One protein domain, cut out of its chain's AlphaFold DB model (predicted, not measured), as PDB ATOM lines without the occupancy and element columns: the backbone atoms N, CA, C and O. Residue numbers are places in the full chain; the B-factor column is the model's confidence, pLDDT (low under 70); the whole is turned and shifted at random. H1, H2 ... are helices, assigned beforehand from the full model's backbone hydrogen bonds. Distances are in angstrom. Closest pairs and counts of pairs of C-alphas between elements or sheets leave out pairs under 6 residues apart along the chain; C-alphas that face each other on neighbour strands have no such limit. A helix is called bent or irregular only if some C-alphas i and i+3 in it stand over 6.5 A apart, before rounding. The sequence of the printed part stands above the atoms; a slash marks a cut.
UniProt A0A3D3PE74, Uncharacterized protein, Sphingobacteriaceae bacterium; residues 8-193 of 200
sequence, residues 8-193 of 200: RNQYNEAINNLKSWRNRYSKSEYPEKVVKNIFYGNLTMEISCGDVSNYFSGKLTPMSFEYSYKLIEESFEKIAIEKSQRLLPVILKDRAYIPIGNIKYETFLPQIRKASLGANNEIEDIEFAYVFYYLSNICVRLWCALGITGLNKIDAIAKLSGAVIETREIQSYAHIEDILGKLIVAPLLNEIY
ATOM      1  N   ARG A   8      20.398  11.794  -0.643       94.94
ATOM      2  CA  ARG A   8      19.953  13.119  -1.130       94.94
ATOM      3  C   ARG A   8      20.950  13.771  -2.089       94.94
ATOM      4  O   ARG A   8      20.539  14.435  -3.043       94.94
ATOM      5  N   ASN A   9      22.249  13.559  -1.888       95.62
ATOM      6  CA  ASN A   9      23.276  14.065  -2.802       95.62
ATOM      7  C   ASN A   9      23.192  13.376  -4.170       95.62
ATOM      8  O   ASN A   9      23.139  14.044  -5.200       95.62
ATOM      9  N   GLN A  10      23.068  12.052  -4.175       97.25
ATOM     10  CA  GLN A  10      22.950  11.231  -5.377       97.25
ATOM     11  C   GLN A  10      21.626  11.492  -6.108       97.25
ATOM     12  O   GLN A  10      21.574  11.499  -7.336       97.25
ATOM     13  N   TYR A  11      20.557  11.790  -5.370       98.19
ATOM     14  CA  TYR A  11      19.305  12.270  -5.946       98.19
ATOM     15  C   TYR A  11      19.524  13.586  -6.702       98.19
ATOM     16  O   TYR A  11      19.123  13.712  -7.859       98.19
ATOM     17  N   ASN A  12      20.214  14.555  -6.092       97.88
ATOM     18  CA  ASN A  12      20.519  15.826  -6.749       97.88
ATOM     19  C   ASN A  12      21.386  15.632  -8.004       97.88
ATOM     20  O   ASN A  12      21.152  16.301  -9.011       97.88
ATOM     21  N   GLU A  13      22.343  14.702  -7.978       98.12
ATOM     22  CA  GLU A  13      23.128  14.314  -9.157       98.12
ATOM     23  C   GLU A  13      22.239  13.753 -10.274       98.12
ATOM     24  O   GLU A  13      22.323  14.223 -11.412       98.12
ATOM     25  N   ALA A  14      21.322  12.834  -9.956       98.44
ATOM     26  CA  ALA A  14      20.367  12.291 -10.924       98.44
ATOM     27  C   ALA A  14      19.494  13.395 -11.549       98.44
ATOM     28  O   ALA A  14      19.360  13.478 -12.773       98.44
ATOM     29  N   ILE A  15      18.958  14.305 -10.732       98.50
ATOM     30  CA  ILE A  15      18.165  15.445 -11.214       98.50
ATOM     31  C   ILE A  15      19.005  16.378 -12.098       98.50
ATOM     32  O   ILE A  15      18.521  16.881 -13.117       98.50
ATOM     33  N   ASN A  16      20.268  16.613 -11.750       98.38
ATOM     34  CA  ASN A  16      21.168  17.436 -12.556       98.38
ATOM     35  C   ASN A  16      21.512  16.772 -13.898       98.38
ATOM     36  O   ASN A  16      21.556  17.468 -14.916       98.38
ATOM     37  N   ASN A  17      21.659  15.445 -13.934       98.50
ATOM     38  CA  ASN A  17      21.812  14.693 -15.181       98.50
ATOM     39  C   ASN A  17      20.587  14.875 -16.086       98.50
ATOM     40  O   ASN A  17      20.744  15.246 -17.251       98.50
ATOM     41  N   LEU A  18      19.372  14.722 -15.547       98.69
ATOM     42  CA  LEU A  18      18.135  14.933 -16.308       98.69
ATOM     43  C   LEU A  18      18.035  16.358 -16.869       98.69
ATOM     44  O   LEU A  18      17.750  16.526 -18.056       98.69
ATOM     45  N   LYS A  19      18.332  17.384 -16.057       98.31
ATOM     46  CA  LYS A  19      18.380  18.792 -16.504       98.31
ATOM     47  C   LYS A  19      19.388  18.997 -17.633       98.31
ATOM     48  O   LYS A  19      19.064  19.619 -18.643       98.31
ATOM     49  N   SER A  20      20.594  18.456 -17.476       98.44
ATOM     50  CA  SER A  20      21.648  18.526 -18.490       98.44
ATOM     51  C   SER A  20      21.204  17.875 -19.804       98.44
ATOM     52  O   SER A  20      21.336  18.463 -20.877       98.44
ATOM     53  N   TRP A  21      20.592  16.694 -19.734       98.44
ATOM     54  CA  TRP A  21      20.111  15.973 -20.910       98.44
ATOM     55  C   TRP A  21      18.933  16.654 -21.602       98.44
ATOM     56  O   TRP A  21      18.909  16.666 -22.832       98.44
ATOM     57  N   ARG A  22      18.009  17.277 -20.860       97.69
ATOM     58  CA  ARG A  22      16.938  18.097 -21.453       97.69
ATOM     59  C   ARG A  22      17.487  19.277 -22.249       97.69
ATOM     60  O   ARG A  22      16.932  19.620 -23.284       97.69
ATOM     61  N   ASN A  23      18.579  19.882 -21.778       97.00
ATOM     62  CA  ASN A  23      19.235  20.991 -22.474       97.00
ATOM     63  C   ASN A  23      20.067  20.523 -23.676       97.00
ATOM     64  O   ASN A  23      20.290  21.287 -24.611       97.00
ATOM     65  N   ARG A  24      20.562  19.282 -23.637       97.94
ATOM     66  CA  ARG A  24      21.444  18.718 -24.663       97.94
ATOM     67  C   ARG A  24      20.692  18.105 -25.842       97.94
ATOM     68  O   ARG A  24      21.178  18.193 -26.967       97.94
ATOM     69  N   TYR A  25      19.589  17.410 -25.586       98.06
ATOM     70  CA  TYR A  25      18.868  16.632 -26.595       98.06
ATOM     71  C   TYR A  25      17.599  17.345 -27.047       98.06
ATOM     72  O   TYR A  25      16.986  18.095 -26.289       98.06
ATOM     73  N   SER A  26      17.172  17.085 -28.283       98.06
ATOM     74  CA  SER A  26      15.863  17.549 -28.733       98.06
ATOM     75  C   SER A  26      14.746  16.897 -27.909       98.06
ATOM     76  O   SER A  26      14.897  15.781 -27.403       98.06
ATOM     77  N   LYS A  27      13.592  17.572 -27.793       97.56
ATOM     78  CA  LYS A  27      12.459  17.070 -26.995       97.56
ATOM     79  C   LYS A  27      11.974  15.685 -27.450       97.56
ATOM     80  O   LYS A  27      11.527  14.900 -26.623       97.56
ATOM     81  N   SER A  28      12.074  15.379 -28.746       97.56
ATOM     82  CA  SER A  28      11.677  14.086 -29.313       97.56
ATOM     83  C   SER A  28      12.710  12.979 -29.079       97.56
ATOM     84  O   SER A  28      12.321  11.828 -28.904       97.56
ATOM     85  N   GLU A  29      14.008  13.288 -29.044       97.94
ATOM     86  CA  GLU A  29      15.069  12.297 -28.786       97.94
ATOM     87  C   GLU A  29      15.287  12.032 -27.294       97.94
ATOM     88  O   GLU A  29      15.728  10.946 -26.910       97.94
ATOM     89  N   TYR A  30      15.006  13.030 -26.456       98.56
ATOM     90  CA  TYR A  30      15.275  13.006 -25.024       98.56
ATOM     91  C   TYR A  30      14.785  11.726 -24.315       98.56
ATOM     92  O   TYR A  30      15.614  11.094 -23.652       98.56
ATOM     93  N   PRO A  31      13.528  11.264 -24.489       98.56
ATOM     94  CA  PRO A  31      13.025  10.091 -23.770       98.56
ATOM     95  C   PRO A  31      13.843   8.824 -24.045       98.56
ATOM     96  O   PRO A  31      14.226   8.108 -23.121       98.56
ATOM     97  N   GLU A  32      14.196   8.572 -25.310       98.12
ATOM     98  CA  GLU A  32      15.006   7.408 -25.681       98.12
ATOM     99  C   GLU A  32      16.416   7.487 -25.072       98.12
ATOM    100  O   GLU A  32      16.972   6.474 -24.638       98.12
ATOM    101  N   LYS A  33      17.010   8.686 -25.006       98.31
ATOM    102  CA  LYS A  33      18.336   8.887 -24.398       98.31
ATOM    103  C   LYS A  33      18.315   8.627 -22.896       98.31
ATOM    104  O   LYS A  33      19.258   8.013 -22.396       98.31
ATOM    105  N   VAL A  34      17.267   9.050 -22.191       98.69
ATOM    106  CA  VAL A  34      17.112   8.767 -20.756       98.69
ATOM    107  C   VAL A  34      16.998   7.262 -20.530       98.69
ATOM    108  O   VAL A  34      17.793   6.704 -19.778       98.69
ATOM    109  N   VAL A  35      16.109   6.580 -21.261       98.56
ATOM    110  CA  VAL A  35      15.947   5.123 -21.136       98.56
ATOM    111  C   VAL A  35      17.257   4.390 -21.441       98.56
ATOM    112  O   VAL A  35      17.664   3.517 -20.680       98.56
ATOM    113  N   LYS A  36      18.000   4.778 -22.485       97.81
ATOM    114  CA  LYS A  36      19.321   4.182 -22.767       97.81
ATOM    115  C   LYS A  36      20.305   4.327 -21.603       97.81
ATOM    116  O   LYS A  36      21.074   3.400 -21.370       97.81
ATOM    117  N   ASN A  37      20.278   5.435 -20.861       98.06
ATOM    118  CA  ASN A  37      21.122   5.603 -19.673       98.06
ATOM    119  C   ASN A  37      20.698   4.687 -18.514       98.06
ATOM    120  O   ASN A  37      21.572   4.180 -17.813       98.06
ATOM    121  N   ILE A  38      19.398   4.411 -18.352       98.50
ATOM    122  CA  ILE A  38      18.905   3.405 -17.392       98.50
ATOM    123  C   ILE A  38      19.529   2.044 -17.708       98.50
ATOM    124  O   ILE A  38      20.202   1.446 -16.870       98.50
ATOM    125  N   PHE A  39      19.374   1.581 -18.952       98.06
ATOM    126  CA  PHE A  39      19.908   0.281 -19.363       98.06
ATOM    127  C   PHE A  39      21.435   0.233 -19.350       98.06
ATOM    128  O   PHE A  39      22.003  -0.821 -19.082       98.06
ATOM    129  N   TYR A  40      22.113   1.354 -19.595       97.31
ATOM    130  CA  TYR A  40      23.564   1.440 -19.454       97.31
ATOM    131  C   TYR A  40      24.014   1.199 -18.008       97.31
ATOM    132  O   TYR A  40      24.924   0.398 -17.777       97.31
ATOM    133  N   GLY A  41      23.361   1.847 -17.038       97.00
ATOM    134  CA  GLY A  41      23.628   1.638 -15.615       97.00
ATOM    135  C   GLY A  41      23.357   0.194 -15.197       97.00
ATOM    136  O   GLY A  41      24.253  -0.475 -14.681       97.00
ATOM    137  N   ASN A  42      22.168  -0.319 -15.519       97.19
ATOM    138  CA  ASN A  42      21.766  -1.668 -15.120       97.19
ATOM    139  C   ASN A  42      22.631  -2.747 -15.782       97.19
ATOM    140  O   ASN A  42      23.017  -3.700 -15.119       97.19
ATOM    141  N   LEU A  43      23.013  -2.592 -17.057       96.69
ATOM    142  CA  LEU A  43      23.906  -3.546 -17.724       96.69
ATOM    143  C   LEU A  43      25.294  -3.553 -17.082       96.69
ATOM    144  O   LEU A  43      25.901  -4.609 -16.918       96.69
ATOM    145  N   THR A  44      25.796  -2.379 -16.700       96.50
ATOM    146  CA  THR A  44      27.082  -2.275 -16.003       96.50
ATOM    147  C   THR A  44      27.023  -2.979 -14.651       96.50
ATOM    148  O   THR A  44      27.964  -3.695 -14.308       96.50
ATOM    149  N   MET A  45      25.911  -2.853 -13.924       95.25
ATOM    150  CA  MET A  45      25.694  -3.574 -12.670       95.25
ATOM    151  C   MET A  45      25.489  -5.075 -12.868       95.25
ATOM    152  O   MET A  45      26.042  -5.850 -12.102       95.25
ATOM    153  N   GLU A  46      24.786  -5.508 -13.912       94.19
ATOM    154  CA  GLU A  46      24.634  -6.928 -14.252       94.19
ATOM    155  C   GLU A  46      25.998  -7.570 -14.553       94.19
ATOM    156  O   GLU A  46      26.284  -8.682 -14.130       94.19
ATOM    157  N   ILE A  47      26.892  -6.858 -15.244       93.25
ATOM    158  CA  ILE A  47      28.235  -7.371 -15.543       93.25
ATOM    159  C   ILE A  47      29.144  -7.311 -14.306       93.25
ATOM    160  O   ILE A  47      29.923  -8.236 -14.083       93.25
ATOM    161  N   SER A  48      29.074  -6.228 -13.527       88.56
ATOM    162  CA  SER A  48      29.917  -6.031 -12.335       88.56
ATOM    163  C   SER A  48      29.498  -6.952 -11.191       88.56
ATOM    164  O   SER A  48      30.328  -7.602 -10.567       88.56
ATOM    165  N   CYS A  49      28.197  -7.031 -10.938       84.25
ATOM    166  CA  CYS A  49      27.594  -7.656  -9.770       84.25
ATOM    167  C   CYS A  49      26.649  -8.812 -10.117       84.25
ATOM    168  O   CYS A  49      25.899  -9.247  -9.249       84.25
ATOM    169  N   GLY A  50      26.680  -9.333 -11.348       74.44
ATOM    170  CA  GLY A  50      25.832 -10.456 -11.766       74.44
ATOM    171  C   GLY A  50      26.021 -11.695 -10.897       74.44
ATOM    172  O   GLY A  50      25.045 -12.332 -10.514       74.44
ATOM    173  N   ASP A  51      27.264 -11.971 -10.494       76.12
ATOM    174  CA  ASP A  51      27.557 -12.926  -9.429       76.12
ATOM    175  C   ASP A  51      27.899 -12.183  -8.135       76.12
ATOM    176  O   ASP A  51      29.063 -11.957  -7.778       76.12
ATOM    177  N   VAL A  52      26.836 -11.805  -7.425       75.50
ATOM    178  CA  VAL A  52      26.897 -11.124  -6.129       75.50
ATOM    179  C   VAL A  52      27.693 -11.906  -5.082       75.50
ATOM    180  O   VAL A  52      28.147 -11.318  -4.105       75.50
ATOM    181  N   SER A  53      27.888 -13.222  -5.245       74.31
ATOM    182  CA  SER A  53      28.634 -14.027  -4.275       74.31
ATOM    183  C   SER A  53      30.106 -13.620  -4.186       74.31
ATOM    184  O   SER A  53      30.701 -13.736  -3.115       74.31
ATOM    185  N   ASN A  54      30.678 -13.061  -5.257       82.94
ATOM    186  CA  ASN A  54      32.092 -12.692  -5.298       82.94
ATOM    187  C   ASN A  54      32.469 -11.684  -4.209       82.94
ATOM    188  O   ASN A  54      33.519 -11.836  -3.585       82.94
ATOM    189  N   TYR A  55      31.579 -10.739  -3.905       88.94
ATOM    190  CA  TYR A  55      31.809  -9.708  -2.890       88.94
ATOM    191  C   TYR A  55      31.603 -10.192  -1.453       88.94
ATOM    192  O   TYR A  55      32.035  -9.520  -0.529       88.94
ATOM    193  N   PHE A  56      30.989 -11.360  -1.259       90.19
ATOM    194  CA  PHE A  56      30.646 -11.915   0.058       90.19
ATOM    195  C   PHE A  56      31.324 -13.266   0.334       90.19
ATOM    196  O   PHE A  56      31.124 -13.870   1.381       90.19
ATOM    197  N   SER A  57      32.124 -13.761  -0.614       83.81
ATOM    198  CA  SER A  57      32.749 -15.088  -0.564       83.81
ATOM    199  C   SER A  57      33.927 -15.202   0.410       83.81
ATOM    200  O   SER A  57      34.457 -16.295   0.589       83.81
ATOM    201  N   GLY A  58      34.395 -14.085   0.978       77.94
ATOM    202  CA  GLY A  58      35.619 -14.036   1.785       77.94
ATOM    203  C   GLY A  58      36.916 -14.232   0.987       77.94
ATOM    204  O   GLY A  58      37.987 -14.307   1.579       77.94
ATOM    205  N   LYS A  59      36.849 -14.311  -0.354       82.00
ATOM    206  CA  LYS A  59      38.037 -14.405  -1.226       82.00
ATOM    207  C   LYS A  59      38.840 -13.105  -1.284       82.00
ATOM    208  O   LYS A  59      40.034 -13.139  -1.565       82.00
ATOM    209  N   LEU A  60      38.178 -11.969  -1.078       83.75
ATOM    210  CA  LEU A  60      38.822 -10.665  -0.985       83.75
ATOM    211  C   LEU A  60      39.269 -10.433   0.458       83.75
ATOM    212  O   LEU A  60      38.506 -10.693   1.387       83.75
ATOM    213  N   THR A  61      40.490  -9.929   0.639       87.50
ATOM    214  CA  THR A  61      40.968  -9.505   1.959       87.50
ATOM    215  C   THR A  61      40.070  -8.382   2.477       87.50
ATOM    216  O   THR A  61      39.935  -7.373   1.775       87.50
ATOM    217  N   PRO A  62      39.486  -8.516   3.681       89.06
ATOM    218  CA  PRO A  62      38.665  -7.461   4.245       89.06
ATOM    219  C   PRO A  62      39.427  -6.144   4.360       89.06
ATOM    220  O   PRO A  62      40.578  -6.107   4.796       89.06
ATOM    221  N   MET A  63      38.772  -5.058   3.967       92.69
ATOM    222  CA  MET A  63      39.324  -3.705   4.012       92.69
ATOM    223  C   MET A  63      38.281  -2.722   4.543       92.69
ATOM    224  O   MET A  63      37.127  -3.093   4.765       92.69
ATOM    225  N   SER A  64      38.680  -1.467   4.776       94.75
ATOM    226  CA  SER A  64      37.726  -0.449   5.226       94.75
ATOM    227  C   SER A  64      36.629  -0.225   4.183       94.75
ATOM    228  O   SER A  64      36.794  -0.528   2.996       94.75
ATOM    229  N   PHE A  65      35.497   0.315   4.628       94.31
ATOM    230  CA  PHE A  65      34.377   0.598   3.740       94.31
ATOM    231  C   PHE A  65      34.765   1.591   2.637       94.31
ATOM    232  O   PHE A  65      34.427   1.377   1.479       94.31
ATOM    233  N   GLU A  66      35.539   2.623   2.970       94.44
ATOM    234  CA  GLU A  66      35.982   3.658   2.033       94.44
ATOM    235  C   GLU A  66      36.834   3.069   0.904       94.44
ATOM    236  O   GLU A  66      36.595   3.357  -0.270       94.44
ATOM    237  N   TYR A  67      37.798   2.204   1.240       95.25
ATOM    238  CA  TYR A  67      38.614   1.517   0.235       95.25
ATOM    239  C   TYR A  67      37.796   0.518  -0.584       95.25
ATOM    240  O   TYR A  67      37.948   0.467  -1.805       95.25
ATOM    241  N   SER A  68      36.902  -0.231   0.068       94.31
ATOM    242  CA  SER A  68      36.009  -1.180  -0.606       94.31
ATOM    243  C   SER A  68      35.122  -0.470  -1.624       94.31
ATOM    244  O   SER A  68      35.020  -0.900  -2.769       94.31
ATOM    245  N   TYR A  69      34.513   0.647  -1.227       94.38
ATOM    246  CA  TYR A  69      33.629   1.423  -2.086       94.38
ATOM    247  C   TYR A  69      34.387   2.044  -3.258       94.38
ATOM    248  O   TYR A  69      33.938   1.932  -4.395       94.38
ATOM    249  N   LYS A  70      35.580   2.597  -3.014       95.06
ATOM    250  CA  LYS A  70      36.446   3.095  -4.088       95.06
ATOM    251  C   LYS A  70      36.766   2.007  -5.120       95.06
ATOM    252  O   LYS A  70      36.668   2.260  -6.316       95.06
ATOM    253  N   LEU A  71      37.092   0.794  -4.671       93.12
ATOM    254  CA  LEU A  71      37.369  -0.338  -5.560       93.12
ATOM    255  C   LEU A  71      36.139  -0.742  -6.392       93.12
ATOM    256  O   LEU A  71      36.274  -1.069  -7.573       93.12
ATOM    257  N   ILE A  72      34.941  -0.707  -5.799       93.44
ATOM    258  CA  ILE A  72      33.686  -0.954  -6.523       93.44
ATOM    259  C   ILE A  72      33.440   0.124  -7.584       93.44
ATOM    260  O   ILE A  72      33.122  -0.230  -8.720       93.44
ATOM    261  N   GLU A  73      33.619   1.405  -7.253       94.06
ATOM    262  CA  GLU A  73      33.441   2.502  -8.213       94.06
ATOM    263  C   GLU A  73      34.436   2.398  -9.380       94.06
ATOM    264  O   GLU A  73      34.021   2.430 -10.537       94.06
ATOM    265  N   GLU A  74      35.721   2.155  -9.105       93.94
ATOM    266  CA  GLU A  74      36.744   1.972 -10.148       93.94
ATOM    267  C   GLU A  74      36.426   0.772 -11.061       93.94
ATOM    268  O   GLU A  74      36.561   0.847 -12.287       93.94
ATOM    269  N   SER A  75      35.960  -0.342 -10.484       92.00
ATOM    270  CA  SER A  75      35.527  -1.509 -11.259       92.00
ATOM    271  C   SER A  75      34.302  -1.197 -12.121       92.00
ATOM    272  O   SER A  75      34.237  -1.630 -13.274       92.00
ATOM    273  N   PHE A  76      33.332  -0.464 -11.572       93.56
ATOM    274  CA  PHE A  76      32.126  -0.056 -12.285       93.56
ATOM    275  C   PHE A  76      32.475   0.828 -13.487       93.56
ATOM    276  O   PHE A  76      32.053   0.530 -14.604       93.56
ATOM    277  N   GLU A  77      33.293   1.864 -13.288       93.62
ATOM    278  CA  GLU A  77      33.740   2.772 -14.354       93.62
ATOM    279  C   GLU A  77      34.475   2.024 -15.468       93.62
ATOM    280  O   GLU A  77      34.177   2.202 -16.655       93.62
ATOM    281  N   LYS A  78      35.387   1.122 -15.093       94.00
ATOM    282  CA  LYS A  78      36.120   0.291 -16.049       94.00
ATOM    283  C   LYS A  78      35.176  -0.569 -16.890       94.00
ATOM    284  O   LYS A  78      35.287  -0.593 -18.115       94.00
ATOM    285  N   ILE A  79      34.227  -1.262 -16.258       94.25
ATOM    286  CA  ILE A  79      33.261  -2.122 -16.960       94.25
ATOM    287  C   ILE A  79      32.338  -1.294 -17.856       94.25
ATOM    288  O   ILE A  79      32.039  -1.721 -18.978       94.25
ATOM    289  N   ALA A  80      31.930  -0.111 -17.397       93.12
ATOM    290  CA  ALA A  80      31.095   0.803 -18.160       93.12
ATOM    291  C   ALA A  80      31.754   1.137 -19.514       93.12
ATOM    292  O   ALA A  80      31.145   0.936 -20.571       93.12
ATOM    293  N   ILE A  81      33.027   1.545 -19.483       91.31
ATOM    294  CA  ILE A  81      33.804   1.942 -20.667       91.31
ATOM    295  C   ILE A  81      34.168   0.730 -21.539       91.31
ATOM    296  O   ILE A  81      33.938   0.733 -22.747       91.31
ATOM    297  N   GLU A  82      34.732  -0.327 -20.951       92.94
ATOM    298  CA  GLU A  82      35.312  -1.439 -21.718       92.94
ATOM    299  C   GLU A  82      34.262  -2.406 -22.283       92.94
ATOM    300  O   GLU A  82      34.496  -3.061 -23.308       92.94
ATOM    301  N   LYS A  83      33.111  -2.543 -21.610       93.06
ATOM    302  CA  LYS A  83      32.101  -3.562 -21.935       93.06
ATOM    303  C   LYS A  83      30.742  -2.952 -22.240       93.06
ATOM    304  O   LYS A  83      30.241  -3.148 -23.351       93.06
ATOM    305  N   SER A  84      30.143  -2.231 -21.292       93.44
ATOM    306  CA  SER A  84      28.745  -1.789 -21.403       93.44
ATOM    307  C   SER A  84      28.522  -0.877 -22.605       93.44
ATOM    308  O   SER A  84      27.569  -1.085 -23.357       93.44
ATOM    309  N   GLN A  85      29.437   0.066 -22.857       90.94
ATOM    310  CA  GLN A  85      29.352   0.997 -23.986       90.94
ATOM    311  C   GLN A  85      29.276   0.283 -25.343       90.94
ATOM    312  O   GLN A  85      28.539   0.715 -26.231       90.94
ATOM    313  N   ARG A  86      30.002  -0.829 -25.498       93.19
ATOM    314  CA  ARG A  86      30.011  -1.624 -26.732       93.19
ATOM    315  C   ARG A  86      28.818  -2.572 -26.828       93.19
ATOM    316  O   ARG A  86      28.276  -2.760 -27.913       93.19
ATOM    317  N   LEU A  87      28.441  -3.210 -25.720       94.38
ATOM    318  CA  LEU A  87      27.423  -4.264 -25.712       94.38
ATOM    319  C   LEU A  87      26.000  -3.714 -25.767       94.38
ATOM    320  O   LEU A  87      25.144  -4.322 -26.411       94.38
ATOM    321  N   LEU A  88      25.742  -2.571 -25.128       95.44
ATOM    322  CA  LEU A  88      24.387  -2.052 -24.984       95.44
ATOM    323  C   LEU A  88      23.677  -1.844 -26.335       95.44
ATOM    324  O   LEU A  88      22.579  -2.376 -26.484       95.44
ATOM    325  N   PRO A  89      24.257  -1.173 -27.354       93.94
ATOM    326  CA  PRO A  89      23.564  -0.975 -28.629       93.94
ATOM    327  C   PRO A  89      23.162  -2.286 -29.318       93.94
ATOM    328  O   PRO A  89      22.100  -2.351 -29.931       93.94
ATOM    329  N   VAL A  90      23.988  -3.331 -29.190       93.19
ATOM    330  CA  VAL A  90      23.712  -4.665 -29.746       93.19
ATOM    331  C   VAL A  90      22.558  -5.323 -28.993       93.19
ATOM    332  O   VAL A  90      21.612  -5.806 -29.609       93.19
ATOM    333  N   ILE A  91      22.584  -5.287 -27.657       92.81
ATOM    334  CA  ILE A  91      21.533  -5.886 -26.826       92.81
ATOM    335  C   ILE A  91      20.187  -5.197 -27.065       92.81
ATOM    336  O   ILE A  91      19.188  -5.875 -27.289       92.81
ATOM    337  N   LEU A  92      20.155  -3.863 -27.079       94.12
ATOM    338  CA  LEU A  92      18.909  -3.118 -27.278       94.12
ATOM    339  C   LEU A  92      18.314  -3.321 -28.677       94.12
ATOM    340  O   LEU A  92      17.102  -3.208 -28.837       94.12
ATOM    341  N   LYS A  93      19.143  -3.619 -29.684       92.56
ATOM    342  CA  LYS A  93      18.689  -3.878 -31.053       92.56
ATOM    343  C   LYS A  93      18.208  -5.317 -31.241       92.56
ATOM    344  O   LYS A  93      17.122  -5.531 -31.768       92.56
ATOM    345  N   ASP A  94      19.009  -6.288 -30.811       91.06
ATOM    346  CA  ASP A  94      18.814  -7.693 -31.184       91.06
ATOM    347  C   ASP A  94      18.096  -8.502 -30.090       91.06
ATOM    348  O   ASP A  94      17.630  -9.618 -30.328       91.06
ATOM    349  N   ARG A  95      18.044  -7.971 -28.862       90.06
ATOM    350  CA  ARG A  95      17.616  -8.689 -27.650       90.06
ATOM    351  C   ARG A  95      16.826  -7.797 -26.685       90.06
ATOM    352  O   ARG A  95      16.905  -7.983 -25.475       90.06
ATOM    353  N   ALA A  96      16.025  -6.865 -27.207       92.12
ATOM    354  CA  ALA A  96      15.232  -5.922 -26.403       92.12
ATOM    355  C   ALA A  96      14.263  -6.586 -25.396       92.12
ATOM    356  O   ALA A  96      13.855  -5.944 -24.427       92.12
ATOM    357  N   TYR A  97      13.904  -7.852 -25.630       92.94
ATOM    358  CA  TYR A  97      13.023  -8.672 -24.792       92.94
ATOM    359  C   TYR A  97      13.738  -9.378 -23.630       92.94
ATOM    360  O   TYR A  97      13.085  -9.913 -22.727       92.94
ATOM    361  N   ILE A  98      15.074  -9.422 -23.657       91.56
ATOM    362  CA  ILE A  98      15.870 -10.021 -22.587       91.56
ATOM    363  C   ILE A  98      15.990  -9.001 -21.450       91.56
ATOM    364  O   ILE A  98      16.328  -7.843 -21.713       91.56
ATOM    365  N   PRO A  99      15.709  -9.400 -20.199       93.75
ATOM    366  CA  PRO A  99      15.831  -8.498 -19.069       93.75
ATOM    367  C   PRO A  99      17.295  -8.128 -18.789       93.75
ATOM    368  O   PRO A  99      18.198  -8.951 -18.936       93.75
ATOM    369  N   ILE A 100      17.503  -6.884 -18.363       94.62
ATOM    370  CA  ILE A 100      18.732  -6.391 -17.738       94.62
ATOM    371  C   ILE A 100      18.316  -5.897 -16.346       94.62
ATOM    372  O   ILE A 100      17.548  -4.934 -16.242       94.62
ATOM    373  N   GLY A 101      18.764  -6.570 -15.282       91.19
ATOM    374  CA  GLY A 101      18.117  -6.458 -13.974       91.19
ATOM    375  C   GLY A 101      16.654  -6.915 -14.038       91.19
ATOM    376  O   GLY A 101      16.342  -7.956 -14.619       91.19
ATOM    377  N   ASN A 102      15.741  -6.114 -13.484       93.06
ATOM    378  CA  ASN A 102      14.301  -6.410 -13.474       93.06
ATOM    379  C   ASN A 102      13.504  -5.819 -14.652       93.06
ATOM    380  O   ASN A 102      12.276  -5.911 -14.669       93.06
ATOM    381  N   ILE A 103      14.165  -5.212 -15.644       96.62
ATOM    382  CA  ILE A 103      13.488  -4.496 -16.739       96.62
ATOM    383  C   ILE A 103      13.906  -4.968 -18.122       96.62
ATOM    384  O   ILE A 103      15.014  -5.456 -18.329       96.62
ATOM    385  N   LYS A 104      13.022  -4.757 -19.100       97.31
ATOM    386  CA  LYS A 104      13.254  -5.068 -20.514       97.31
ATOM    387  C   LYS A 104      13.145  -3.805 -21.349       97.31
ATOM    388  O   LYS A 104      12.275  -2.978 -21.107       97.31
ATOM    389  N   TYR A 105      13.993  -3.646 -22.358       97.62
ATOM    390  CA  TYR A 105      13.948  -2.440 -23.189       97.62
ATOM    391  C   TYR A 105      12.653  -2.346 -23.995       97.62
ATOM    392  O   TYR A 105      12.102  -1.260 -24.166       97.62
ATOM    393  N   GLU A 106      12.122  -3.492 -24.430       96.88
ATOM    394  CA  GLU A 106      10.877  -3.556 -25.195       96.88
ATOM    395  C   GLU A 106       9.685  -2.910 -24.472       96.88
ATOM    396  O   GLU A 106       8.834  -2.306 -25.127       96.88
ATOM    397  N   THR A 107       9.638  -2.969 -23.134       96.00
ATOM    398  CA  THR A 107       8.516  -2.424 -22.355       96.00
ATOM    399  C   THR A 107       8.515  -0.898 -22.341       96.00
ATOM    400  O   THR A 107       7.455  -0.297 -22.192       96.00
ATOM    401  N   PHE A 108       9.670  -0.266 -22.568       97.75
ATOM    402  CA  PHE A 108       9.789   1.188 -22.677       97.75
ATOM    403  C   PHE A 108       9.457   1.712 -24.080       97.75
ATOM    404  O   PHE A 108       9.163   2.897 -24.219       97.75
ATOM    405  N   LEU A 109       9.466   0.880 -25.132       97.69
ATOM    406  CA  LEU A 109       9.261   1.349 -26.514       97.69
ATOM    407  C   LEU A 109       7.935   2.113 -26.718       97.69
ATOM    408  O   LEU A 109       7.962   3.178 -27.347       97.69
ATOM    409  N   PRO A 110       6.779   1.652 -26.191       97.75
ATOM    410  CA  PRO A 110       5.532   2.407 -26.305       97.75
ATOM    411  C   PRO A 110       5.581   3.745 -25.557       97.75
ATOM    412  O   PRO A 110       5.081   4.744 -26.076       97.75
ATOM    413  N   GLN A 111       6.195   3.773 -24.370       97.38
ATOM    414  CA  GLN A 111       6.317   4.977 -23.542       97.38
ATOM    415  C   GLN A 111       7.225   6.009 -24.210       97.38
ATOM    416  O   GLN A 111       6.817   7.155 -24.387       97.38
ATOM    417  N   ILE A 112       8.397   5.580 -24.700       98.44
ATOM    418  CA  ILE A 112       9.323   6.411 -25.483       98.44
ATOM    419  C   ILE A 112       8.573   7.053 -26.649       98.44
ATOM    420  O   ILE A 112       8.618   8.268 -26.805       98.44
ATOM    421  N   ARG A 113       7.824   6.266 -27.433       98.25
ATOM    422  CA  ARG A 113       7.083   6.791 -28.587       98.25
ATOM    423  C   ARG A 113       6.092   7.887 -28.189       98.25
ATOM    424  O   ARG A 113       6.029   8.909 -28.864       98.25
ATOM    425  N   LYS A 114       5.303   7.680 -27.133       98.44
ATOM    426  CA  LYS A 114       4.325   8.678 -26.668       98.44
ATOM    427  C   LYS A 114       5.012   9.927 -26.110       98.44
ATOM    428  O   LYS A 114       4.616  11.040 -26.454       98.44
ATOM    429  N   ALA A 115       6.048   9.747 -25.294       98.12
ATOM    430  CA  ALA A 115       6.843  10.826 -24.720       98.12
ATOM    431  C   ALA A 115       7.479  11.695 -25.819       98.12
ATOM    432  O   ALA A 115       7.365  12.919 -25.786       98.12
ATOM    433  N   SER A 116       8.045  11.068 -26.855       97.81
ATOM    434  CA  SER A 116       8.621  11.752 -28.021       97.81
ATOM    435  C   SER A 116       7.597  12.555 -28.833       97.81
ATOM    436  O   SER A 116       7.987  13.457 -29.574       97.81
ATOM    437  N   LEU A 117       6.303  12.241 -28.698       98.00
ATOM    438  CA  LEU A 117       5.179  12.949 -29.323       98.00
ATOM    439  C   LEU A 117       4.517  13.984 -28.395       98.00
ATOM    440  O   LEU A 117       3.515  14.585 -28.777       98.00
ATOM    441  N   GLY A 118       5.064  14.211 -27.199       96.50
ATOM    442  CA  GLY A 118       4.617  15.266 -26.288       96.50
ATOM    443  C   GLY A 118       3.753  14.819 -25.110       96.50
ATOM    444  O   GLY A 118       3.213  15.667 -24.397       96.50
ATOM    445  N   ALA A 119       3.622  13.514 -24.861       98.19
ATOM    446  CA  ALA A 119       2.942  13.013 -23.667       98.19
ATOM    447  C   ALA A 119       3.789  13.271 -22.403       98.19
ATOM    448  O   ALA A 119       4.632  12.460 -22.034       98.19
ATOM    449  N   ASN A 120       3.578  14.417 -21.745       97.88
ATOM    450  CA  ASN A 120       4.372  14.836 -20.578       97.88
ATOM    451  C   ASN A 120       4.302  13.873 -19.381       97.88
ATOM    452  O   ASN A 120       5.271  13.786 -18.640       97.88
ATOM    453  N   ASN A 121       3.198  13.146 -19.204       97.94
ATOM    454  CA  ASN A 121       3.092  12.115 -18.168       97.94
ATOM    455  C   ASN A 121       4.076  10.958 -18.416       97.94
ATOM    456  O   ASN A 121       4.737  10.504 -17.499       97.94
ATOM    457  N   GLU A 122       4.246  10.540 -19.672       98.31
ATOM    458  CA  GLU A 122       5.193   9.474 -20.028       98.31
ATOM    459  C   GLU A 122       6.652   9.957 -19.895       98.31
ATOM    460  O   GLU A 122       7.554   9.165 -19.637       98.31
ATOM    461  N   ILE A 123       6.901  11.263 -20.056       98.44
ATOM    462  CA  ILE A 123       8.218  11.874 -19.806       98.44
ATOM    463  C   ILE A 123       8.541  11.837 -18.315       98.44
ATOM    464  O   ILE A 123       9.640  11.432 -17.946       98.44
ATOM    465  N   GLU A 124       7.585  12.235 -17.477       98.38
ATOM    466  CA  GLU A 124       7.711  12.175 -16.022       98.38
ATOM    467  C   GLU A 124       7.968  10.740 -15.544       98.38
ATOM    468  O   GLU A 124       8.921  10.521 -14.800       98.38
ATOM    469  N   ASP A 125       7.215   9.757 -16.046       98.31
ATOM    470  CA  ASP A 125       7.408   8.341 -15.704       98.31
ATOM    471  C   ASP A 125       8.820   7.844 -16.074       98.31
ATOM    472  O   ASP A 125       9.472   7.150 -15.290       98.31
ATOM    473  N   ILE A 126       9.335   8.226 -17.251       98.69
ATOM    474  CA  ILE A 126      10.699   7.882 -17.691       98.69
ATOM    475  C   ILE A 126      11.763   8.556 -16.808       98.69
ATOM    476  O   ILE A 126      12.778   7.941 -16.472       98.69
ATOM    477  N   GLU A 127      11.550   9.814 -16.425       98.69
ATOM    478  CA  GLU A 127      12.452  10.563 -15.545       98.69
ATOM    479  C   GLU A 127      12.462   9.993 -14.126       98.69
ATOM    480  O   GLU A 127      13.536   9.810 -13.548       98.69
ATOM    481  N   PHE A 128      11.291   9.656 -13.585       98.69
ATOM    482  CA  PHE A 128      11.159   8.954 -12.313       98.69
ATOM    483  C   PHE A 128      11.892   7.611 -12.354       98.69
ATOM    484  O   PHE A 128      12.714   7.336 -11.477       98.69
ATOM    485  N   ALA A 129      11.664   6.808 -13.401       98.50
ATOM    486  CA  ALA A 129      12.343   5.528 -13.582       98.50
ATOM    487  C   ALA A 129      13.868   5.700 -13.608       98.50
ATOM    488  O   ALA A 129      14.586   4.932 -12.970       98.50
ATOM    489  N   TYR A 130      14.379   6.733 -14.284       98.75
ATOM    490  CA  TYR A 130      15.811   7.019 -14.276       98.75
ATOM    491  C   TYR A 130      16.353   7.282 -12.874       98.75
ATOM    492  O   TYR A 130      17.349   6.667 -12.493       98.75
ATOM    493  N   VAL A 131      15.700   8.153 -12.102       98.75
ATOM    494  CA  VAL A 131      16.137   8.449 -10.731       98.75
ATOM    495  C   VAL A 131      16.080   7.184  -9.870       98.75
ATOM    496  O   VAL A 131      17.044   6.891  -9.163       98.75
ATOM    497  N   PHE A 132      15.006   6.399  -9.974       98.69
ATOM    498  CA  PHE A 132      14.849   5.149  -9.230       98.69
ATOM    499  C   PHE A 132      15.986   4.155  -9.513       98.69
ATOM    500  O   PHE A 132      16.651   3.699  -8.580       98.69
ATOM    501  N   TYR A 133      16.262   3.845 -10.783       98.56
ATOM    502  CA  TYR A 133      17.315   2.884 -11.134       98.56
ATOM    503  C   TYR A 133      18.720   3.424 -10.858       98.56
ATOM    504  O   TYR A 133      19.600   2.669 -10.449       98.56
ATOM    505  N   TYR A 134      18.942   4.730 -11.029       98.56
ATOM    506  CA  TYR A 134      20.216   5.362 -10.691       98.56
ATOM    507  C   TYR A 134      20.545   5.196  -9.200       98.56
ATOM    508  O   TYR A 134      21.626   4.717  -8.855       98.56
ATOM    509  N   LEU A 135      19.591   5.515  -8.323       98.44
ATOM    510  CA  LEU A 135      19.754   5.361  -6.877       98.44
ATOM    511  C   LEU A 135      19.852   3.892  -6.459       98.44
ATOM    512  O   LEU A 135      20.704   3.546  -5.642       98.44
ATOM    513  N   SER A 136      19.054   3.009  -7.063       97.88
ATOM    514  CA  SER A 136      19.093   1.574  -6.750       97.88
ATOM    515  C   SER A 136      20.456   0.964  -7.088       97.88
ATOM    516  O   SER A 136      21.024   0.224  -6.284       97.88
ATOM    517  N   ASN A 137      21.054   1.351  -8.217       97.25
ATOM    518  CA  ASN A 137      22.407   0.925  -8.581       97.25
ATOM    519  C   ASN A 137      23.466   1.420  -7.586       97.25
ATOM    520  O   ASN A 137      24.410   0.692  -7.280       97.25
ATOM    521  N   ILE A 138      23.306   2.624  -7.033       96.94
ATOM    522  CA  ILE A 138      24.182   3.134  -5.969       96.94
ATOM    523  C   ILE A 138      24.044   2.285  -4.706       96.94
ATOM    524  O   ILE A 138      25.060   1.848  -4.168       96.94
ATOM    525  N   CYS A 139      22.819   1.976  -4.275       96.88
ATOM    526  CA  CYS A 139      22.591   1.094  -3.129       96.88
ATOM    527  C   CYS A 139      23.261  -0.270  -3.311       96.88
ATOM    528  O   CYS A 139      23.913  -0.758  -2.390       96.88
ATOM    529  N   VAL A 140      23.159  -0.872  -4.501       96.38
ATOM    530  CA  VAL A 140      23.813  -2.160  -4.781       96.38
ATOM    531  C   VAL A 140      25.340  -2.039  -4.702       96.38
ATOM    532  O   VAL A 140      25.987  -2.925  -4.150       96.38
ATOM    533  N   ARG A 141      25.939  -0.941  -5.181       95.75
ATOM    534  CA  ARG A 141      27.394  -0.713  -5.063       95.75
ATOM    535  C   ARG A 141      27.841  -0.554  -3.608       95.75
ATOM    536  O   ARG A 141      28.835  -1.163  -3.213       95.75
ATOM    537  N   LEU A 142      27.074   0.175  -2.793       96.19
ATOM    538  CA  LEU A 142      27.300   0.274  -1.345       96.19
ATOM    539  C   LEU A 142      27.190  -1.102  -0.667       96.19
ATOM    540  O   LEU A 142      28.018  -1.453   0.172       96.19
ATOM    541  N   TRP A 143      26.206  -1.911  -1.066       95.81
ATOM    542  CA  TRP A 143      26.008  -3.262  -0.543       95.81
ATOM    543  C   TRP A 143      27.174  -4.193  -0.893       95.81
ATOM    544  O   TRP A 143      27.709  -4.862  -0.010       95.81
ATOM    545  N   CYS A 144      27.639  -4.177  -2.144       95.06
ATOM    546  CA  CYS A 144      28.831  -4.920  -2.556       95.06
ATOM    547  C   CYS A 144      30.072  -4.486  -1.765       95.06
ATOM    548  O   CYS A 144      30.836  -5.340  -1.315       95.06
ATOM    549  N   ALA A 145      30.256  -3.181  -1.536       95.06
ATOM    550  CA  ALA A 145      31.362  -2.671  -0.729       95.06
ATOM    551  C   ALA A 145      31.305  -3.182   0.722       95.06
ATOM    552  O   ALA A 145      32.331  -3.589   1.262       95.06
ATOM    553  N   LEU A 146      30.118  -3.238   1.336       95.12
ATOM    554  CA  LEU A 146      29.941  -3.827   2.669       95.12
ATOM    555  C   LEU A 146      30.297  -5.317   2.706       95.12
ATOM    556  O   LEU A 146      30.912  -5.753   3.679       95.12
ATOM    557  N   GLY A 147      29.985  -6.075   1.654       94.31
ATOM    558  CA  GLY A 147      30.415  -7.470   1.541       94.31
ATOM    559  C   GLY A 147      31.932  -7.625   1.649       94.31
ATOM    560  O   GLY A 147      32.419  -8.457   2.416       94.31
ATOM    561  N   ILE A 148      32.687  -6.748   0.978       94.19
ATOM    562  CA  ILE A 148      34.158  -6.755   1.026       94.19
ATOM    563  C   ILE A 148      34.668  -6.473   2.445       94.19
ATOM    564  O   ILE A 148      35.673  -7.045   2.852       94.19
ATOM    565  N   THR A 149      33.969  -5.658   3.241       94.75
ATOM    566  CA  THR A 149      34.360  -5.411   4.645       94.75
ATOM    567  C   THR A 149      34.195  -6.632   5.564       94.75
ATOM    568  O   THR A 149      34.610  -6.587   6.721       94.75
ATOM    569  N   GLY A 150      33.615  -7.729   5.063       92.25
ATOM    570  CA  GLY A 150      33.396  -8.976   5.798       92.25
ATOM    571  C   GLY A 150      31.977  -9.145   6.343       92.25
ATOM    572  O   GLY A 150      31.717 -10.126   7.038       92.25
ATOM    573  N   LEU A 151      31.052  -8.224   6.041       92.75
ATOM    574  CA  LEU A 151      29.639  -8.420   6.372       92.75
ATOM    575  C   LEU A 151      29.046  -9.523   5.495       92.75
ATOM    576  O   LEU A 151      29.393  -9.660   4.323       92.75
ATOM    577  N   ASN A 152      28.092 -10.275   6.045       92.12
ATOM    578  CA  ASN A 152      27.268 -11.153   5.224       92.12
ATOM    579  C   ASN A 152      26.205 -10.341   4.452       92.12
ATOM    580  O   ASN A 152      25.959  -9.164   4.724       92.12
ATOM    581  N   LYS A 153      25.557 -10.989   3.478       93.12
ATOM    582  CA  LYS A 153      24.570 -10.366   2.581       93.12
ATOM    583  C   LYS A 153      23.409  -9.689   3.322       93.12
ATOM    584  O   LYS A 153      22.972  -8.621   2.899       93.12
ATOM    585  N   ILE A 154      22.919 -10.307   4.396       92.75
ATOM    586  CA  ILE A 154      21.759  -9.840   5.167       92.75
ATOM    587  C   ILE A 154      22.156  -8.685   6.078       92.75
ATOM    588  O   ILE A 154      21.501  -7.646   6.059       92.75
ATOM    589  N   ASP A 155      23.277  -8.819   6.789       92.69
ATOM    590  CA  ASP A 155      23.805  -7.764   7.656       92.69
ATOM    591  C   ASP A 155      24.115  -6.499   6.852       92.69
ATOM    592  O   ASP A 155      23.864  -5.389   7.316       92.69
ATOM    593  N   ALA A 156      24.620  -6.649   5.624       94.06
ATOM    594  CA  ALA A 156      24.854  -5.521   4.732       94.06
ATOM    595  C   ALA A 156      23.547  -4.804   4.339       94.06
ATOM    596  O   ALA A 156      23.529  -3.579   4.267       94.06
ATOM    597  N   ILE A 157      22.440  -5.530   4.132       94.38
ATOM    598  CA  ILE A 157      21.126  -4.915   3.859       94.38
ATOM    599  C   ILE A 157      20.594  -4.211   5.096       94.38
ATOM    600  O   ILE A 157      20.169  -3.060   4.999       94.38
ATOM    601  N   ALA A 158      20.646  -4.874   6.252       93.25
ATOM    602  CA  ALA A 158      20.204  -4.293   7.512       93.25
ATOM    603  C   ALA A 158      20.988  -3.018   7.832       93.25
ATOM    604  O   ALA A 158      20.408  -2.017   8.242       93.25
ATOM    605  N   LYS A 159      22.294  -3.015   7.552       92.75
ATOM    606  CA  LYS A 159      23.142  -1.843   7.742       92.75
ATOM    607  C   LYS A 159      22.774  -0.674   6.828       92.75
ATOM    608  O   LYS A 159      22.837   0.449   7.299       92.75
ATOM    609  N   LEU A 160      22.406  -0.919   5.566       93.88
ATOM    610  CA  LEU A 160      22.039   0.149   4.624       93.88
ATOM    611  C   LEU A 160      20.619   0.682   4.832       93.88
ATOM    612  O   LEU A 160      20.390   1.879   4.679       93.88
ATOM    613  N   SER A 161      19.677  -0.220   5.118       92.06
ATOM    614  CA  SER A 161      18.237   0.071   5.145       92.06
ATOM    615  C   SER A 161      17.663   0.291   6.542       92.06
ATOM    616  O   SER A 161      16.528   0.735   6.662       92.06
ATOM    617  N   GLY A 162      18.386  -0.095   7.597       89.50
ATOM    618  CA  GLY A 162      17.850  -0.165   8.960       89.50
ATOM    619  C   GLY A 162      16.804  -1.271   9.169       89.50
ATOM    620  O   GLY A 162      16.321  -1.449  10.287       89.50
ATOM    621  N   ALA A 163      16.453  -2.034   8.128       88.12
ATOM    622  CA  ALA A 163      15.423  -3.062   8.177       88.12
ATOM    623  C   ALA A 163      16.019  -4.457   8.396       88.12
ATOM    624  O   ALA A 163      16.971  -4.866   7.731       88.12
ATOM    625  N   VAL A 164      15.404  -5.234   9.287       82.50
ATOM    626  CA  VAL A 164      15.685  -6.668   9.408       82.50
ATOM    627  C   VAL A 164      14.833  -7.401   8.382       82.50
ATOM    628  O   VAL A 164      13.606  -7.309   8.413       82.50
ATOM    629  N   ILE A 165      15.482  -8.128   7.477       82.31
ATOM    630  CA  ILE A 165      14.801  -8.925   6.459       82.31
ATOM    631  C   ILE A 165      15.000 -10.414   6.704       82.31
ATOM    632  O   ILE A 165      16.068 -10.855   7.125       82.31
ATOM    633  N   GLU A 166      13.982 -11.198   6.368       75.88
ATOM    634  CA  GLU A 166      14.087 -12.648   6.273       75.88
ATOM    635  C   GLU A 166      14.059 -13.027   4.788       75.88
ATOM    636  O   GLU A 166      13.042 -12.892   4.108       75.88
ATOM    637  N   THR A 167      15.200 -13.452   4.247       73.94
ATOM    638  CA  THR A 167      15.298 -13.948   2.866       73.94
ATOM    639  C   THR A 167      16.165 -15.194   2.823       73.94
ATOM    640  O   THR A 167      17.132 -15.321   3.573       73.94
ATOM    641  N   ARG A 168      15.791 -16.145   1.958       64.25
ATOM    642  CA  ARG A 168      16.440 -17.461   1.891       64.25
ATOM    643  C   ARG A 168      17.794 -17.405   1.195       64.25
ATOM    644  O   ARG A 168      18.709 -18.089   1.634       64.25
ATOM    645  N   GLU A 169      17.933 -16.598   0.140       83.31
ATOM    646  CA  GLU A 169      19.215 -16.384  -0.536       83.31
ATOM    647  C   GLU A 169      19.152 -15.231  -1.551       83.31
ATOM    648  O   GLU A 169      18.172 -15.081  -2.281       83.31
ATOM    649  N   ILE A 170      20.224 -14.445  -1.653       89.25
ATOM    650  CA  ILE A 170      20.372 -13.386  -2.663       89.25
ATOM    651  C   ILE A 170      21.424 -13.836  -3.670       89.25
ATOM    652  O   ILE A 170      22.603 -13.943  -3.321       89.25
ATOM    653  N   GLN A 171      20.998 -14.128  -4.898       85.50
ATOM    654  CA  GLN A 171      21.823 -14.814  -5.901       85.50
ATOM    655  C   GLN A 171      22.162 -13.966  -7.134       85.50
ATOM    656  O   GLN A 171      23.071 -14.328  -7.869       85.50
ATOM    657  N   SER A 172      21.469 -12.850  -7.367       91.12
ATOM    658  CA  SER A 172      21.642 -12.046  -8.579       91.12
ATOM    659  C   SER A 172      21.549 -10.552  -8.301       91.12
ATOM    660  O   SER A 172      20.970 -10.133  -7.293       91.12
ATOM    661  N   TYR A 173      22.075  -9.758  -9.237       94.00
ATOM    662  CA  TYR A 173      21.901  -8.306  -9.264       94.00
ATOM    663  C   TYR A 173      20.417  -7.913  -9.228       94.00
ATOM    664  O   TYR A 173      20.026  -7.117  -8.382       94.00
ATOM    665  N   ALA A 174      19.581  -8.524 -10.075       94.25
ATOM    666  CA  ALA A 174      18.147  -8.240 -10.111       94.25
ATOM    667  C   ALA A 174      17.476  -8.431  -8.736       94.25
ATOM    668  O   ALA A 174      16.671  -7.606  -8.312       94.25
ATOM    669  N   HIS A 175      17.837  -9.482  -7.992       93.25
ATOM    670  CA  HIS A 175      17.235  -9.721  -6.680       93.25
ATOM    671  C   HIS A 175      17.639  -8.650  -5.655       93.25
ATOM    672  O   HIS A 175      16.785  -8.146  -4.928       93.25
ATOM    673  N   ILE A 176      18.921  -8.269  -5.594       94.69
ATOM    674  CA  ILE A 176      19.364  -7.242  -4.639       94.69
ATOM    675  C   ILE A 176      18.881  -5.834  -5.021       94.69
ATOM    676  O   ILE A 176      18.542  -5.050  -4.136       94.69
ATOM    677  N   GLU A 177      18.806  -5.525  -6.316       96.00
ATOM    678  CA  GLU A 177      18.262  -4.263  -6.829       96.00
ATOM    679  C   GLU A 177      16.799  -4.079  -6.409       96.00
ATOM    680  O   GLU A 177      16.456  -3.028  -5.876       96.00
ATOM    681  N   ASP A 178      15.972  -5.124  -6.529       95.19
ATOM    682  CA  ASP A 178      14.574  -5.097  -6.083       95.19
ATOM    683  C   ASP A 178      14.447  -4.880  -4.564       95.19
ATOM    684  O   ASP A 178      13.653  -4.049  -4.115       95.19
ATOM    685  N   ILE A 179      15.258  -5.582  -3.761       95.25
ATOM    686  CA  ILE A 179      15.242  -5.444  -2.296       95.25
ATOM    687  C   ILE A 179      15.621  -4.017  -1.881       95.25
ATOM    688  O   ILE A 179      14.877  -3.367  -1.147       95.25
ATOM    689  N   LEU A 180      16.771  -3.513  -2.338       95.75
ATOM    690  CA  LEU A 180      17.257  -2.189  -1.938       95.75
ATOM    691  C   LEU A 180      16.402  -1.067  -2.539       95.75
ATOM    692  O   LEU A 180      16.150  -0.062  -1.871       95.75
ATOM    693  N   GLY A 181      15.895  -1.265  -3.756       96.38
ATOM    694  CA  GLY A 181      14.942  -0.368  -4.395       96.38
ATOM    695  C   GLY A 181      13.675  -0.193  -3.556       96.38
ATOM    696  O   GLY A 181      13.235   0.932  -3.331       96.38
ATOM    697  N   LYS A 182      13.121  -1.284  -3.012       95.62
ATOM    698  CA  LYS A 182      11.924  -1.246  -2.152       95.62
ATOM    699  C   LYS A 182      12.185  -0.705  -0.752       95.62
ATOM    700  O   LYS A 182      11.333   0.000  -0.221       95.62
ATOM    701  N   LEU A 183      13.315  -1.057  -0.143       95.31
ATOM    702  CA  LEU A 183      13.591  -0.715   1.258       95.31
ATOM    703  C   LEU A 183      14.167   0.689   1.443       95.31
ATOM    704  O   LEU A 183      13.978   1.270   2.503       95.31
ATOM    705  N   ILE A 184      14.874   1.218   0.442       96.19
ATOM    706  CA  ILE A 184      15.605   2.486   0.562       96.19
ATOM    707  C   ILE A 184      15.082   3.500  -0.452       96.19
ATOM    708  O   ILE A 184      14.629   4.585  -0.086       96.19
ATOM    709  N   VAL A 185      15.116   3.151  -1.739       97.50
ATOM    710  CA  VAL A 185      14.897   4.128  -2.816       97.50
ATOM    711  C   VAL A 185      13.434   4.548  -2.926       97.50
ATOM    712  O   VAL A 185      13.150   5.739  -3.010       97.50
ATOM    713  N   ALA A 186      12.493   3.603  -2.907       97.31
ATOM    714  CA  ALA A 186      11.070   3.908  -3.018       97.31
ATOM    715  C   ALA A 186      10.555   4.790  -1.860       97.31
ATOM    716  O   ALA A 186       9.917   5.801  -2.160       97.31
ATOM    717  N   PRO A 187      10.861   4.503  -0.573       96.12
ATOM    718  CA  PRO A 187      10.509   5.394   0.532       96.12
ATOM    719  C   PRO A 187      11.094   6.798   0.370       96.12
ATOM    720  O   PRO A 187      10.366   7.780   0.504       96.12
ATOM    721  N   LEU A 188      12.378   6.893   0.002       96.00
ATOM    722  CA  LEU A 188      13.036   8.177  -0.221       96.00
ATOM    723  C   LEU A 188      12.347   8.975  -1.329       96.00
ATOM    724  O   LEU A 188      12.019  10.141  -1.135       96.00
ATOM    725  N   LEU A 189      12.104   8.367  -2.493       97.50
ATOM    726  CA  LEU A 189      11.458   9.060  -3.606       97.50
ATOM    727  C   LEU A 189      10.015   9.444  -3.285       97.50
ATOM    728  O   LEU A 189       9.588  10.519  -3.691       97.50
ATOM    729  N   ASN A 190       9.288   8.642  -2.510       96.75
ATOM    730  CA  ASN A 190       7.961   9.020  -2.030       96.75
ATOM    731  C   ASN A 190       7.996  10.275  -1.131       96.75
ATOM    732  O   ASN A 190       7.039  11.045  -1.119       96.75
ATOM    733  N   GLU A 191       9.090  10.504  -0.400       96.25
ATOM    734  CA  GLU A 191       9.294  11.707   0.417       96.25
ATOM    735  C   GLU A 191       9.752  12.916  -0.419       96.25
ATOM    736  O   GLU A 191       9.231  14.021  -0.246       96.25
ATOM    737  N   ILE A 192      10.746  12.734  -1.299       96.31
ATOM    738  CA  ILE A 192      11.509  13.863  -1.863       96.31
ATOM    739  C   ILE A 192      11.323  14.092  -3.362       96.31
ATOM    740  O   ILE A 192      11.715  15.160  -3.850       96.31
ATOM    741  N   TYR A 193      10.787  13.122  -4.110       97.44
ATOM    742  CA  TYR A 193      10.689  13.249  -5.561       97.44
ATOM    743  C   TYR A 193       9.743  14.389  -5.933       97.44
ATOM    744  O   TYR A 193       8.621  14.500  -5.437       97.44
TER     745      TYR A 193
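This is residues 8 to 193 of the 200 residues of an uncharacterized protein of Sphingobacteriaceae bacterium (UniProt A0A3D3PE74). One long helix, H6, runs through the middle of the domain with H2 side by side with it, and H1 and H8 cross over H6. H5 folds back on H2 and on the beginning of H6, the short H3 and H7 pack on H6 toward its other end, and the bent H4 wraps round with one arm reaching from H6 to H2 and the other crossing H2. The printed part has 186 residues, with eight named helices, H1 to H8 in that order, and no named strand; the class is all helix. It is compact, with a radius of gyration of the C-alphas of 16.8 A and spans of 51 by 36 by 29 A.

Begin with H1, residues 8 to 24, and H2, residues 30 to 49, a hairpin that touches at a steep tilt of 44 degrees, opposite ways; its closest C-alphas are those of Arg 22 and Tyr 30, 6.4 A apart. Next look at H3, residues 52 to 55, which meets H2 only through their link. H4, residues 65 to 94, was assigned as one helix by its hydrogen bonds but is bent: C-alphas 82 and 85 are 6.8 A apart. Its arms H4a, residues 65 to 82, and H4b, residues 85 to 94, stand at a steep tilt of 59 degrees. H4a touches H2, closest at the C-alphas of Thr 44 and Ala 80, 5.5 A, and H4b touches H2 at the C-alphas of Tyr 40 and Leu 88, 6.6 A. H5, residues 105 to 116, touches H2 at a shallow tilt of 23 degrees, opposite ways, closest at the C-alphas of Pro 31 and Ile 112, 5.5 A. Now find H6, residues 120 to 148, the hub, which touches seven other helices. It runs the same way as H2 at a shallow tilt of 17 degrees, closest at the C-alphas of Ile 38 and Tyr 130, 5.7 A. With H5 it forms a hairpin, closest at the C-alphas of Ala 115 and Glu 122, 5.2 A. H1, H2, H5 and H6 are an up and down bundle, each running against the one before it. H6 touches H1 at the C-alphas of Ala 14 and Val 131, 5.7 A; H4a at those of Tyr 69 and Ala 145, 4.9 A; and H3 at those of Tyr 55 and Gly 147, 5.2 A. H7, residues 153 to 161, touches H6 at the C-alphas of Leu 146 and Ala 156, 5.7 A. H8, residues 173 to 192, has a kink of 41 degrees near residue 180 and touches H6 at a steep tilt of 59 degrees, closest at the C-alphas of Ser 136 and Gly 181, 5.2 A. H4b and H6 are apart. Each O i to N i+4 pair is within hydrogen-bond range in H1, H2, H4a, H6 and H7; the figures are 4 of 6 in H4b, 5 of 8 in H5 and 14 of 16 in H8, and H3 is too short for such a pair.

Find C-alpha 8 at (19.953, 13.119, -1.130); from there H1 runs 24.2 A, and H2 after it 28.5 A. H3 measures 6.1 A, H4a 25.6 A, H4b 15.4 A and H5 15.9 A. H6 starts at C-alpha 120, (4.372, 14.836, -20.578), and runs 42.7 A. H7 measures 12.5 A, and H8 runs 25.6 A to C-alpha 192 at (11.509, 13.863, -1.863).

The two C-alphas farthest apart are those of Thr 61 and Leu 117, 52.6 A. The printed part has no cut. The link from H7 to H8, 11 residues, is long. The mean pLDDT of the printed part is 94.0, and residue 168 is under 70.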